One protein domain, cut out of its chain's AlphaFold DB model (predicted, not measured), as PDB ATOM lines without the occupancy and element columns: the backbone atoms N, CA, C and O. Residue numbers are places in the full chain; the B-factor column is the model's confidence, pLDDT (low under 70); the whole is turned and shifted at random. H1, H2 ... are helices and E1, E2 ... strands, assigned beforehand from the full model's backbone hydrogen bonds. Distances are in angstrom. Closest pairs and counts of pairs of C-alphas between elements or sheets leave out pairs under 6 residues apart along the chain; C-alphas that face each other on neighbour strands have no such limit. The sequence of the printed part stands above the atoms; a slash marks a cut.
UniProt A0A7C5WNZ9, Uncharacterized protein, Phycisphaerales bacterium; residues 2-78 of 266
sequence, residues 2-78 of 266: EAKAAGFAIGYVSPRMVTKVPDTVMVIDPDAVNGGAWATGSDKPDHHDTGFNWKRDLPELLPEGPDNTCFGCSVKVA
ATOM      1  N   GLU A   2     -40.726  10.944 -33.507       86.50
ATOM      2  CA  GLU A   2     -39.899  11.786 -34.388       86.50
ATOM      3  C   GLU A   2     -38.942  12.725 -33.645       86.50
ATOM      4  O   GLU A   2     -37.751  12.709 -33.921       86.50
ATOM      5  N   ALA A   3     -39.405  13.452 -32.622       86.62
ATOM      6  CA  ALA A   3     -38.528  14.350 -31.865       86.62
ATOM      7  C   ALA A   3     -37.359  13.622 -31.164       86.62
ATOM      8  O   ALA A   3     -36.236  14.114 -31.156       86.62
ATOM      9  N   LYS A   4     -37.577  12.406 -30.638       88.69
ATOM     10  CA  LYS A   4     -36.482  11.592 -30.076       88.69
ATOM     11  C   LYS A   4     -35.500  11.147 -31.166       88.69
ATOM     12  O   LYS A   4     -34.297  11.161 -30.931       88.69
ATOM     13  N   ALA A   5     -36.005  10.784 -32.347       90.25
ATOM     14  CA  ALA A   5     -35.177  10.416 -33.497       90.25
ATOM     15  C   ALA A   5     -34.360  11.604 -34.041       90.25
ATOM     16  O   ALA A   5     -33.229  11.414 -34.471       90.25
ATOM     17  N   ALA A   6     -34.897  12.823 -33.943       88.38
ATOM     18  CA  ALA A   6     -34.210  14.070 -34.276       88.38
ATOM     19  C   ALA A   6     -33.190  14.525 -33.208       88.38
ATOM     20  O   ALA A   6     -32.573  15.575 -33.358       88.38
ATOM     21  N   GLY A   7     -32.997  13.751 -32.133       90.12
ATOM     22  CA  GLY A   7     -31.983  14.015 -31.108       90.12
ATOM     23  C   GLY A   7     -32.473  14.793 -29.884       90.12
ATOM     24  O   GLY A   7     -31.661  15.139 -29.029       90.12
ATOM     25  N   PHE A   8     -33.779  15.046 -29.741       93.69
ATOM     26  CA  PHE A   8     -34.318  15.704 -28.549       93.69
ATOM     27  C   PHE A   8     -34.498  14.721 -27.384       93.69
ATOM     28  O   PHE A   8     -35.273  13.759 -27.459       93.69
ATOM     29  N   ALA A   9     -33.851  15.014 -26.255       94.56
ATOM     30  CA  ALA A   9     -34.057  14.312 -24.990       94.56
ATOM     31  C   ALA A   9     -35.390  14.734 -24.341       94.56
ATOM     32  O   ALA A   9     -35.417  15.564 -23.439       94.56
ATOM     33  N   ILE A  10     -36.517  14.197 -24.824       93.19
ATOM     34  CA  ILE A  10     -37.868  14.555 -24.344       93.19
ATOM     35  C   ILE A  10     -37.982  14.420 -22.820       93.19
ATOM     36  O   ILE A  10     -37.667  13.366 -22.271       93.19
ATOM     37  N   GLY A  11     -38.458  15.486 -22.172       93.19
ATOM     38  CA  GLY A  11     -38.485  15.647 -20.712       93.19
ATOM     39  C   GLY A  11     -37.288  16.423 -20.150       93.19
ATOM     40  O   GLY A  11     -37.376  16.936 -19.044       93.19
ATOM     41  N   TYR A  12     -36.211  16.564 -20.930       96.25
ATOM     42  CA  TYR A  12     -34.929  17.151 -20.516       96.25
ATOM     43  C   TYR A  12     -34.325  18.055 -21.603       96.25
ATOM     44  O   TYR A  12     -33.115  18.275 -21.633       96.25
ATOM     45  N   VAL A  13     -35.153  18.571 -22.516       95.81
ATOM     46  CA  VAL A  13     -34.727  19.450 -23.613       95.81
ATOM     47  C   VAL A  13     -34.354  20.827 -23.065       95.81
ATOM     48  O   VAL A  13     -35.127  21.440 -22.329       95.81
ATOM     49  N   SER A  14     -33.178  21.318 -23.435       93.88
ATOM     50  CA  SER A  14     -32.723  22.673 -23.141       93.88
ATOM     51  C   SER A  14     -32.980  23.616 -24.323       93.88
ATOM     52  O   SER A  14     -33.037  23.176 -25.478       93.88
ATOM     53  N   PRO A  15     -33.021  24.939 -24.081       91.31
ATOM     54  CA  PRO A  15     -33.029  25.930 -25.156       91.31
ATOM     55  C   PRO A  15     -31.830  25.836 -26.109       91.31
ATOM     56  O   PRO A  15     -31.900  26.304 -27.241       91.31
ATOM     57  N   ARG A  16     -30.721  25.212 -25.686       90.06
ATOM     58  CA  ARG A  16     -29.503  25.076 -26.500       90.06
ATOM     59  C   ARG A  16     -29.684  24.127 -27.676       90.06
ATOM     60  O   ARG A  16     -28.871  24.151 -28.592       90.06
ATOM     61  N   MET A  17     -30.734  23.307 -27.685       90.75
ATOM     62  CA  MET A  17     -30.990  22.397 -28.801       90.75
ATOM     63  C   MET A  17     -31.190  23.118 -30.129       90.75
ATOM     64  O   MET A  17     -30.859  22.548 -31.165       90.75
ATOM     65  N   VAL A  18     -31.619  24.382 -30.101       89.25
ATOM     66  CA  VAL A  18     -31.750  25.208 -31.305       89.25
ATOM     67  C   VAL A  18     -30.425  25.402 -32.058       89.25
ATOM     68  O   VAL A  18     -30.443  25.646 -33.258       89.25
ATOM     69  N   THR A  19     -29.272  25.266 -31.387       87.12
ATOM     70  CA  THR A  19     -27.947  25.340 -32.032       87.12
ATOM     71  C   THR A  19     -27.373  23.978 -32.400       87.12
ATOM     72  O   THR A  19     -26.420  23.905 -33.172       87.12
ATOM     73  N   LYS A  20     -27.922  22.894 -31.839       88.19
ATOM     74  CA  LYS A  20     -27.394  21.530 -31.994       88.19
ATOM     75  C   LYS A  20     -28.142  20.720 -33.047       88.19
ATOM     76  O   LYS A  20     -27.537  19.858 -33.676       88.19
ATOM     77  N   VAL A  21     -29.440  20.965 -33.211       88.44
ATOM     78  CA  VAL A  21     -30.284  20.247 -34.171       88.44
ATOM     79  C   VAL A  21     -30.589  21.174 -35.349       88.44
ATOM     80  O   VAL A  21     -31.227  22.210 -35.146       88.44
ATOM     81  N   PRO A  22     -30.144  20.829 -36.573       85.75
ATOM     82  CA  PRO A  22     -30.442  21.601 -37.776       85.75
ATOM     83  C   PRO A  22     -31.945  21.806 -37.980       85.75
ATOM     84  O   PRO A  22     -32.754  21.014 -37.500       85.75
ATOM     85  N   ASP A  23     -32.307  22.877 -38.686       86.00
ATOM     86  CA  ASP A  23     -33.695  23.206 -39.045       86.00
ATOM     87  C   ASP A  23     -34.661  23.324 -37.847       86.00
ATOM     88  O   ASP A  23     -35.881  23.227 -37.988       86.00
ATOM     89  N   THR A  24     -34.123  23.574 -36.649       87.38
ATOM     90  CA  THR A  24     -34.920  23.786 -35.439       87.38
ATOM     91  C   THR A  24     -35.301  25.252 -35.299       87.38
ATOM     92  O   THR A  24     -34.445  26.136 -35.331       87.38
ATOM     93  N   VAL A  25     -36.591  25.504 -35.073       87.75
ATOM     94  CA  VAL A  25     -37.106  26.819 -34.683       87.75
ATOM     95  C   VAL A  25     -37.563  26.768 -33.229       87.75
ATOM     96  O   VAL A  25     -38.399  25.945 -32.862       87.75
ATOM     97  N   MET A  26     -37.038  27.671 -32.408       88.81
ATOM     98  CA  MET A  26     -37.467  27.906 -31.037       88.81
ATOM     99  C   MET A  26     -38.323  29.167 -30.978       88.81
ATOM    100  O   MET A  26     -37.898  30.239 -31.406       88.81
ATOM    101  N   VAL A  27     -39.525  29.039 -30.425       89.75
ATOM    102  CA  VAL A  27     -40.406  30.174 -30.138       89.75
ATOM    103  C   VAL A  27     -40.506  30.316 -28.625       89.75
ATOM    104  O   VAL A  27     -40.773  29.334 -27.935       89.75
ATOM    105  N   ILE A  28     -40.245  31.516 -28.117       88.25
ATOM    106  CA  ILE A  28     -40.202  31.826 -26.688       88.25
ATOM    107  C   ILE A  28     -41.284  32.860 -26.381       88.25
ATOM    108  O   ILE A  28     -41.449  33.828 -27.122       88.25
ATOM    109  N   ASP A  29     -41.995  32.672 -25.277       90.25
ATOM    110  CA  ASP A  29     -42.938  33.667 -24.776       90.25
ATOM    111  C   ASP A  29     -42.204  34.908 -24.218       90.25
ATOM    112  O   ASP A  29     -41.157  34.735 -23.577       90.25
ATOM    113  N   PRO A  30     -42.706  36.147 -24.407       86.50
ATOM    114  CA  PRO A  30     -42.088  37.353 -23.853       86.50
ATOM    115  C   PRO A  30     -41.807  37.283 -22.344       86.50
ATOM    116  O   PRO A  30     -40.780  37.803 -21.896       86.50
ATOM    117  N   ASP A  31     -42.650  36.601 -21.566       86.69
ATOM    118  CA  ASP A  31     -42.461  36.464 -20.117       86.69
ATOM    119  C   ASP A  31     -41.336  35.480 -19.763       86.69
ATOM    120  O   ASP A  31     -40.728  35.579 -18.699       86.69
ATOM    121  N   ALA A  32     -41.007  34.550 -20.664       87.56
ATOM    122  CA  ALA A  32     -39.912  33.596 -20.487       87.56
ATOM    123  C   ALA A  32     -38.560  34.143 -20.977       87.56
ATOM    124  O   ALA A  32     -37.509  33.700 -20.507       87.56
ATOM    125  N   VAL A  33     -38.564  35.115 -21.897       82.19
ATOM    126  CA  VAL A  33     -37.354  35.844 -22.328       82.19
ATOM    127  C   VAL A  33     -36.864  36.772 -21.220       82.19
ATOM    128  O   VAL A  33     -35.662  36.883 -20.964       82.19
ATOM    129  N   ASN A  34     -37.806  37.427 -20.542       70.38
ATOM    130  CA  ASN A  34     -37.535  38.369 -19.467       70.38
ATOM    131  C   ASN A  34     -37.353  37.624 -18.139       70.38
ATOM    132  O   ASN A  34     -38.310  37.324 -17.438       70.38
ATOM    133  N   GLY A  35     -36.111  37.330 -17.753       64.56
ATOM    134  CA  GLY A  35     -35.870  36.693 -16.459       64.56
ATOM    135  C   GLY A  35     -34.412  36.406 -16.135       64.56
ATOM    136  O   GLY A  35     -33.523  36.524 -16.977       64.56
ATOM    137  N   GLY A  36     -34.191  36.061 -14.867       70.69
ATOM    138  CA  GLY A  36     -32.884  35.759 -14.289       70.69
ATOM    139  C   GLY A  36     -32.387  34.344 -14.599       70.69
ATOM    140  O   GLY A  36     -32.216  33.959 -15.749       70.69
ATOM    141  N   ALA A  37     -32.055  33.610 -13.540       86.06
ATOM    142  CA  ALA A  37     -31.436  32.290 -13.556       86.06
ATOM    143  C   ALA A  37     -32.516  31.189 -13.644       86.06
ATOM    144  O   ALA A  37     -33.133  30.848 -12.638       86.06
ATOM    145  N   TRP A  38     -32.754  30.644 -14.837       91.56
ATOM    146  CA  TRP A  38     -33.779  29.631 -15.111       91.56
ATOM    147  C   TRP A  38     -33.293  28.203 -14.847       91.56
ATOM    148  O   TRP A  38     -32.102  27.907 -14.956       91.56
ATOM    149  N   ALA A  39     -34.225  27.300 -14.542       94.06
ATOM    150  CA  ALA A  39     -33.993  25.863 -14.634       94.06
ATOM    151  C   ALA A  39     -34.482  25.360 -15.997       94.06
ATOM    152  O   ALA A  39     -35.609  25.652 -16.399       94.06
ATOM    153  N   THR A  40     -33.644  24.614 -16.706       94.06
ATOM    154  CA  THR A  40     -33.956  24.042 -18.021       94.06
ATOM    155  C   THR A  40     -33.586  22.566 -18.051       94.06
ATOM    156  O   THR A  40     -32.864  22.071 -17.184       94.06
ATOM    157  N   GLY A  41     -34.022  21.848 -19.086       95.81
ATOM    158  CA  GLY A  41     -33.377  20.586 -19.431       95.81
ATOM    159  C   GLY A  41     -31.878  20.771 -19.711       95.81
ATOM    160  O   GLY A  41     -31.413  21.898 -19.892       95.81
ATOM    161  N   SER A  42     -31.132  19.667 -19.753       95.06
ATOM    162  CA  SER A  42     -29.680  19.636 -20.024       95.06
ATOM    163  C   SER A  42     -29.315  18.861 -21.302       95.06
ATOM    164  O   SER A  42     -28.150  18.554 -21.561       95.06
ATOM    165  N   ASP A  43     -30.327  18.491 -22.092       94.88
ATOM    166  CA  ASP A  43     -30.248  17.607 -23.263       94.88
ATOM    167  C   ASP A  43     -29.798  16.174 -22.937       94.88
ATOM    168  O   ASP A  43     -29.426  15.409 -23.828       94.88
ATOM    169  N   LYS A  44     -29.847  15.790 -21.658       94.25
ATOM    170  CA  LYS A  44     -29.509  14.453 -21.167       94.25
ATOM    171  C   LYS A  44     -30.665  13.891 -20.341       94.25
ATOM    172  O   LYS A  44     -31.183  14.612 -19.486       94.25
ATOM    173  N   PRO A  45     -31.056  12.620 -20.553       94.75
ATOM    174  CA  PRO A  45     -32.045  11.967 -19.707       94.75
ATOM    175  C   PRO A  45     -31.700  12.101 -18.222       94.75
ATOM    176  O   PRO A  45     -30.541  11.948 -17.839       94.75
ATOM    177  N   ASP A  46     -32.708  12.407 -17.413       95.56
ATOM    178  CA  ASP A  46     -32.639  12.528 -15.950       95.56
ATOM    179  C   ASP A  46     -31.752  13.665 -15.416       95.56
ATOM    180  O   ASP A  46     -31.376  13.663 -14.246       95.56
ATOM    181  N   HIS A  47     -31.446  14.673 -16.241       96.50
ATOM    182  CA  HIS A  47     -30.600  15.804 -15.852       96.50
ATOM    183  C   HIS A  47     -31.213  17.156 -16.244       96.50
ATOM    184  O   HIS A  47     -31.756  17.322 -17.340       96.50
ATOM    185  N   HIS A  48     -31.044  18.148 -15.372       97.06
ATOM    186  CA  HIS A  48     -31.454  19.537 -15.584       97.06
ATOM    187  C   HIS A  48     -30.293  20.486 -15.288       97.06
ATOM    188  O   HIS A  48     -29.493  20.224 -14.390       97.06
ATOM    189  N   ASP A  49     -30.252  21.598 -16.013       94.06
ATOM    190  CA  ASP A  49     -29.331  22.697 -15.751       94.06
ATOM    191  C   ASP A  49     -30.059  23.775 -14.944       94.06
ATOM    192  O   ASP A  49     -31.174  24.179 -15.280       94.06
ATOM    193  N   THR A  50     -29.428  24.268 -13.880       94.19
ATOM    194  CA  THR A  50     -29.935  25.402 -13.098       94.19
ATOM    195  C   THR A  50     -29.111  26.649 -13.359       94.19
ATOM    196  O   THR A  50     -27.886  26.596 -13.453       94.19
ATOM    197  N   GLY A  51     -29.782  27.792 -13.390       91.88
ATOM    198  CA  GLY A  51     -29.157  29.088 -13.588       91.88
ATOM    199  C   GLY A  51     -28.840  29.421 -15.036       91.88
ATOM    200  O   GLY A  51     -27.952  30.237 -15.285       91.88
ATOM    201  N   PHE A  52     -29.575  28.820 -15.973       91.56
ATOM    202  CA  PHE A  52     -29.575  29.207 -17.375       91.56
ATOM    203  C   PHE A  52     -29.999  30.676 -17.521       91.56
ATOM    204  O   PHE A  52     -30.966  31.123 -16.908       91.56
ATOM    205  N   ASN A  53     -29.276  31.440 -18.326       89.50
ATOM    206  CA  ASN A  53     -29.542  32.844 -18.575       89.50
ATOM    207  C   ASN A  53     -29.414  33.142 -20.065       89.50
ATOM    208  O   ASN A  53     -28.323  33.042 -20.615       89.50
ATOM    209  N   TRP A  54     -30.499  33.590 -20.692       85.56
ATOM    210  CA  TRP A  54     -30.557  33.822 -22.135       85.56
ATOM    211  C   TRP A  54     -29.407  34.682 -22.679       85.56
ATOM    212  O   TRP A  54     -28.779  34.300 -23.659       85.56
ATOM    213  N   LYS A  55     -29.070  35.791 -22.006       83.12
ATOM    214  CA  LYS A  55     -28.013  36.718 -22.451       83.12
ATOM    215  C   LYS A  55     -26.603  36.156 -22.290       83.12
ATOM    216  O   LYS A  55     -25.724  36.512 -23.059       83.12
ATOM    217  N   ARG A  56     -26.355  35.316 -21.284       85.94
ATOM    218  CA  ARG A  56     -25.042  34.676 -21.090       85.94
ATOM    219  C   ARG A  56     -24.888  33.446 -21.975       85.94
ATOM    220  O   ARG A  56     -23.822  33.195 -22.523       85.94
ATOM    221  N   ASP A  57     -25.946  32.651 -22.041       86.00
ATOM    222  CA  ASP A  57     -25.901  31.282 -22.522       86.00
ATOM    223  C   ASP A  57     -26.268  31.148 -23.996       86.00
ATOM    224  O   ASP A  57     -25.788  30.205 -24.625       86.00
ATOM    225  N   LEU A  58     -27.093  32.052 -24.535       83.94
ATOM    226  CA  LEU A  58     -27.468  32.141 -25.952       83.94
ATOM    227  C   LEU A  58     -27.548  33.621 -26.425       83.94
ATOM    228  O   LEU A  58     -28.586  34.028 -26.950       83.94
ATOM    229  N   PRO A  59     -26.486  34.441 -26.251       75.75
ATOM    230  CA  PRO A  59     -26.509  35.880 -26.558       75.75
ATOM    231  C   PRO A  59     -26.862  36.196 -28.013       75.75
ATOM    232  O   PRO A  59     -27.622  37.120 -28.272       75.75
ATOM    233  N   GLU A  60     -26.327  35.418 -28.953       69.25
ATOM    234  CA  GLU A  60     -26.395  35.683 -30.400       69.25
ATOM    235  C   GLU A  60     -27.760  35.362 -31.026       69.25
ATOM    236  O   GLU A  60     -27.980  35.615 -32.207       69.25
ATOM    237  N   LEU A  61     -28.672  34.765 -30.253       70.25
ATOM    238  CA  LEU A  61     -29.953  34.264 -30.750       70.25
ATOM    239  C   LEU A  61     -31.158  35.031 -30.209       70.25
ATOM    240  O   LEU A  61     -32.284  34.753 -30.614       70.25
ATOM    241  N   LEU A  62     -30.952  35.973 -29.289       69.31
ATOM    242  CA  LEU A  62     -32.036  36.850 -28.871       69.31
ATOM    243  C   LEU A  62     -32.229  37.935 -29.936       69.31
ATOM    244  O   LEU A  62     -31.262  38.620 -30.266       69.31
ATOM    245  N   PRO A  63     -33.445  38.114 -30.478       64.62
ATOM    246  CA  PRO A  63     -33.698  39.210 -31.399       64.62
ATOM    247  C   PRO A  63     -33.434  40.556 -30.706       64.62
ATOM    248  O   PRO A  63     -33.948  40.825 -29.621       64.62
ATOM    249  N   GLU A  64     -32.619  41.403 -31.335       56.34
ATOM    250  CA  GLU A  64     -32.395  42.784 -30.903       56.34
ATOM    251  C   GLU A  64     -33.426  43.693 -31.588       56.34
ATOM    252  O   GLU A  64     -33.287  44.025 -32.763       56.34
ATOM    253  N   GLY A  65     -34.487  44.090 -30.879       54.22
ATOM    254  CA  GLY A  65     -35.455  45.055 -31.409       54.22
ATOM    255  C   GLY A  65     -36.819  45.036 -30.711       54.22
ATOM    256  O   GLY A  65     -37.182  44.040 -30.090       54.22
ATOM    257  N   PRO A  66     -37.597  46.131 -30.789       47.59
ATOM    258  CA  PRO A  66     -38.911  46.246 -30.148       47.59
ATOM    259  C   PRO A  66     -40.004  45.386 -30.806       47.59
ATOM    260  O   PRO A  66     -41.069  45.209 -30.222       47.59
ATOM    261  N   ASP A  67     -39.760  44.870 -32.011       52.69
ATOM    262  CA  ASP A  67     -40.697  44.067 -32.797       52.69
ATOM    263  C   ASP A  67     -40.427  42.556 -32.716       52.69
ATOM    264  O   ASP A  67     -41.294  41.776 -33.098       52.69
ATOM    265  N   ASN A  68     -39.271  42.121 -32.185       53.88
ATOM    266  CA  ASN A  68     -38.873  40.710 -32.047       53.88
ATOM    267  C   ASN A  68     -39.009  39.862 -33.335       53.88
ATOM    268  O   ASN A  68     -38.966  38.627 -33.294       53.88
ATOM    269  N   THR A  69     -39.148  40.502 -34.499       48.41
ATOM    270  CA  THR A  69     -39.370  39.833 -35.778       48.41
ATOM    271  C   THR A  69     -38.063  39.697 -36.541       48.41
ATOM    272  O   THR A  69     -37.650  40.603 -37.256       48.41
ATOM    273  N   CYS A  70     -37.438  38.524 -36.458       53.62
ATOM    274  CA  CYS A  70     -36.395  38.134 -37.401       53.62
ATOM    275  C   CYS A  70     -36.940  37.119 -38.419       53.62
ATOM    276  O   CYS A  70     -37.336  35.999 -38.072       53.62
ATOM    277  N   PHE A  71     -36.947  37.498 -39.699       44.75
ATOM    278  CA  PHE A  71     -37.189  36.573 -40.806       44.75
ATOM    279  C   PHE A  71     -35.922  35.741 -41.053       44.75
ATOM    280  O   PHE A  71     -34.884  36.284 -41.407       44.75
ATOM    281  N   GLY A  72     -36.011  34.420 -40.856       56.50
ATOM    282  CA  GLY A  72     -34.895  33.484 -41.055       56.50
ATOM    283  C   GLY A  72     -34.097  33.121 -39.796       56.50
ATOM    284  O   GLY A  72     -33.232  32.255 -39.879       56.50
ATOM    285  N   CYS A  73     -34.402  33.706 -38.632       66.81
ATOM    286  CA  CYS A  73     -33.787  33.286 -37.370       66.81
ATOM    287  C   CYS A  73     -34.395  31.978 -36.842       66.81
ATOM    288  O   CYS A  73     -35.612  31.765 -36.900       66.81
ATOM    289  N   SER A  74     -33.538  31.138 -36.261       76.94
ATOM    290  CA  SER A  74     -33.917  29.909 -35.558       76.94
ATOM    291  C   SER A  74     -34.555  30.174 -34.191       76.94
ATOM    292  O   SER A  74     -35.138  29.266 -33.613       76.94
ATOM    293  N   VAL A  75     -34.513  31.408 -33.681       83.56
ATOM    294  CA  VAL A  75     -35.157  31.813 -32.425       83.56
ATOM    295  C   VAL A  75     -36.088  32.997 -32.666       83.56
ATOM    296  O   VAL A  75     -35.734  33.945 -33.367       83.56
ATOM    297  N   LYS A  76     -37.296  32.929 -32.100       84.69
ATOM    298  CA  LYS A  76     -38.340  33.954 -32.207       84.69
ATOM    299  C   LYS A  76     -38.984  34.189 -30.852       84.69
ATOM    300  O   LYS A  76     -39.174  33.243 -30.092       84.69
ATOM    301  N   VAL A  77     -39.372  35.429 -30.579       84.50
ATOM    302  CA  VAL A  77     -40.180  35.763 -29.402       84.50
ATOM    303  C   VAL A  77     -41.589  36.089 -29.875       84.50
ATOM    304  O   VAL A  77     -41.756  36.927 -30.759       84.50
ATOM    305  N   ALA A  78     -42.595  35.407 -29.335       88.06
ATOM    306  CA  ALA A  78     -43.990  35.584 -29.727       88.06
ATOM    307  C   ALA A  78     -44.928  35.277 -28.558       88.06
ATOM    308  O   ALA A  78     -44.613  34.424 -27.737       88.06
TER     309      ALA A  78
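What this domain is: This is residues 2 to 78 of the 266 residues of an uncharacterized protein of Phycisphaerales bacterium (UniProt A0A7C5WNZ9). Two small two-stranded pieces, the hairpin E2 and E3 and the parallel pair E1 and E4, lie in separate parts of a body made largely of loops, with short helical turns at their ends and beside them. The turn of the hairpin, with Asp 46, makes one end of the long axis, and the unnamed stretch 58 to 74 loops out to the other end at Pro 66; H1 is the named element farthest from the middle. The printed part has 77 residues with four named helices and four named strands in the order H1 H2 E1 H3 E2 E3 H4 E4. The class is mixed, helices and strands, with 31 residues in named elements, under half. The whole is compact, with a radius of gyration of the C-alphas of 12.7 A and spans of 37 by 27 by 18 A.

How they stand to each other: H1, residues 2 to 5, and H2, residues 17 to 20, are apart. Strand E1, residues 26 to 28, has its closest C-alpha to H2 at Met 26, 6.3 A from that of Val 18. E1 is parallel to E4, residues 75 to 77, at 22 degrees, with N 28 and O 76 within hydrogen-bond range at 2.8 A. The closest C-alphas of H3, residues 30 to 33, and E4 are those of Pro 30 and Val 77, 6.1 A apart. E2, residues 38 to 41, and E3, residues 48 to 52, form an antiparallel hairpin at 150 degrees; N 40 and O 49 are 2.9 A apart, and N 38 and O 52 are 2.8 A apart, both within hydrogen-bond range. E2 is apart from E1 and E4, and so is E3. H4, residues 54 to 57, is close to H3 but not clearly touching, the C-alphas of Val 33 and Trp 54 being closest at 7.1 A. The four helices are too short for an O i to N i+4 pair; the one O i to N i+3 pair is within hydrogen-bond range in H1, H2 and H3, but not in H4.

Where its parts are: H1 begins at C-alpha 2 (-39.899, 11.786, -34.388) and is 5.0 A long; H2 is 4.9 A, H3 5.2 A and H4 5.3 A. E1 measures 6.5 A and E4 7.1 A. E2 and E3 are each 10.0 A long, and E2 begins at C-alpha 38 (-33.779, 29.631, -15.111). E4 ends at C-alpha 77 (-40.180, 35.763, -29.402).

The domain as a whole: The two C-alphas farthest apart are those of Asp 46 and Pro 66, at 37.1 A. The printed part has no cut. The long links are H1 to H2, 11 residues, and H4 to E4, 17 residues. The mean pLDDT of the printed part is 82.9; residues 35, 60 and 62 to 73 are under 70.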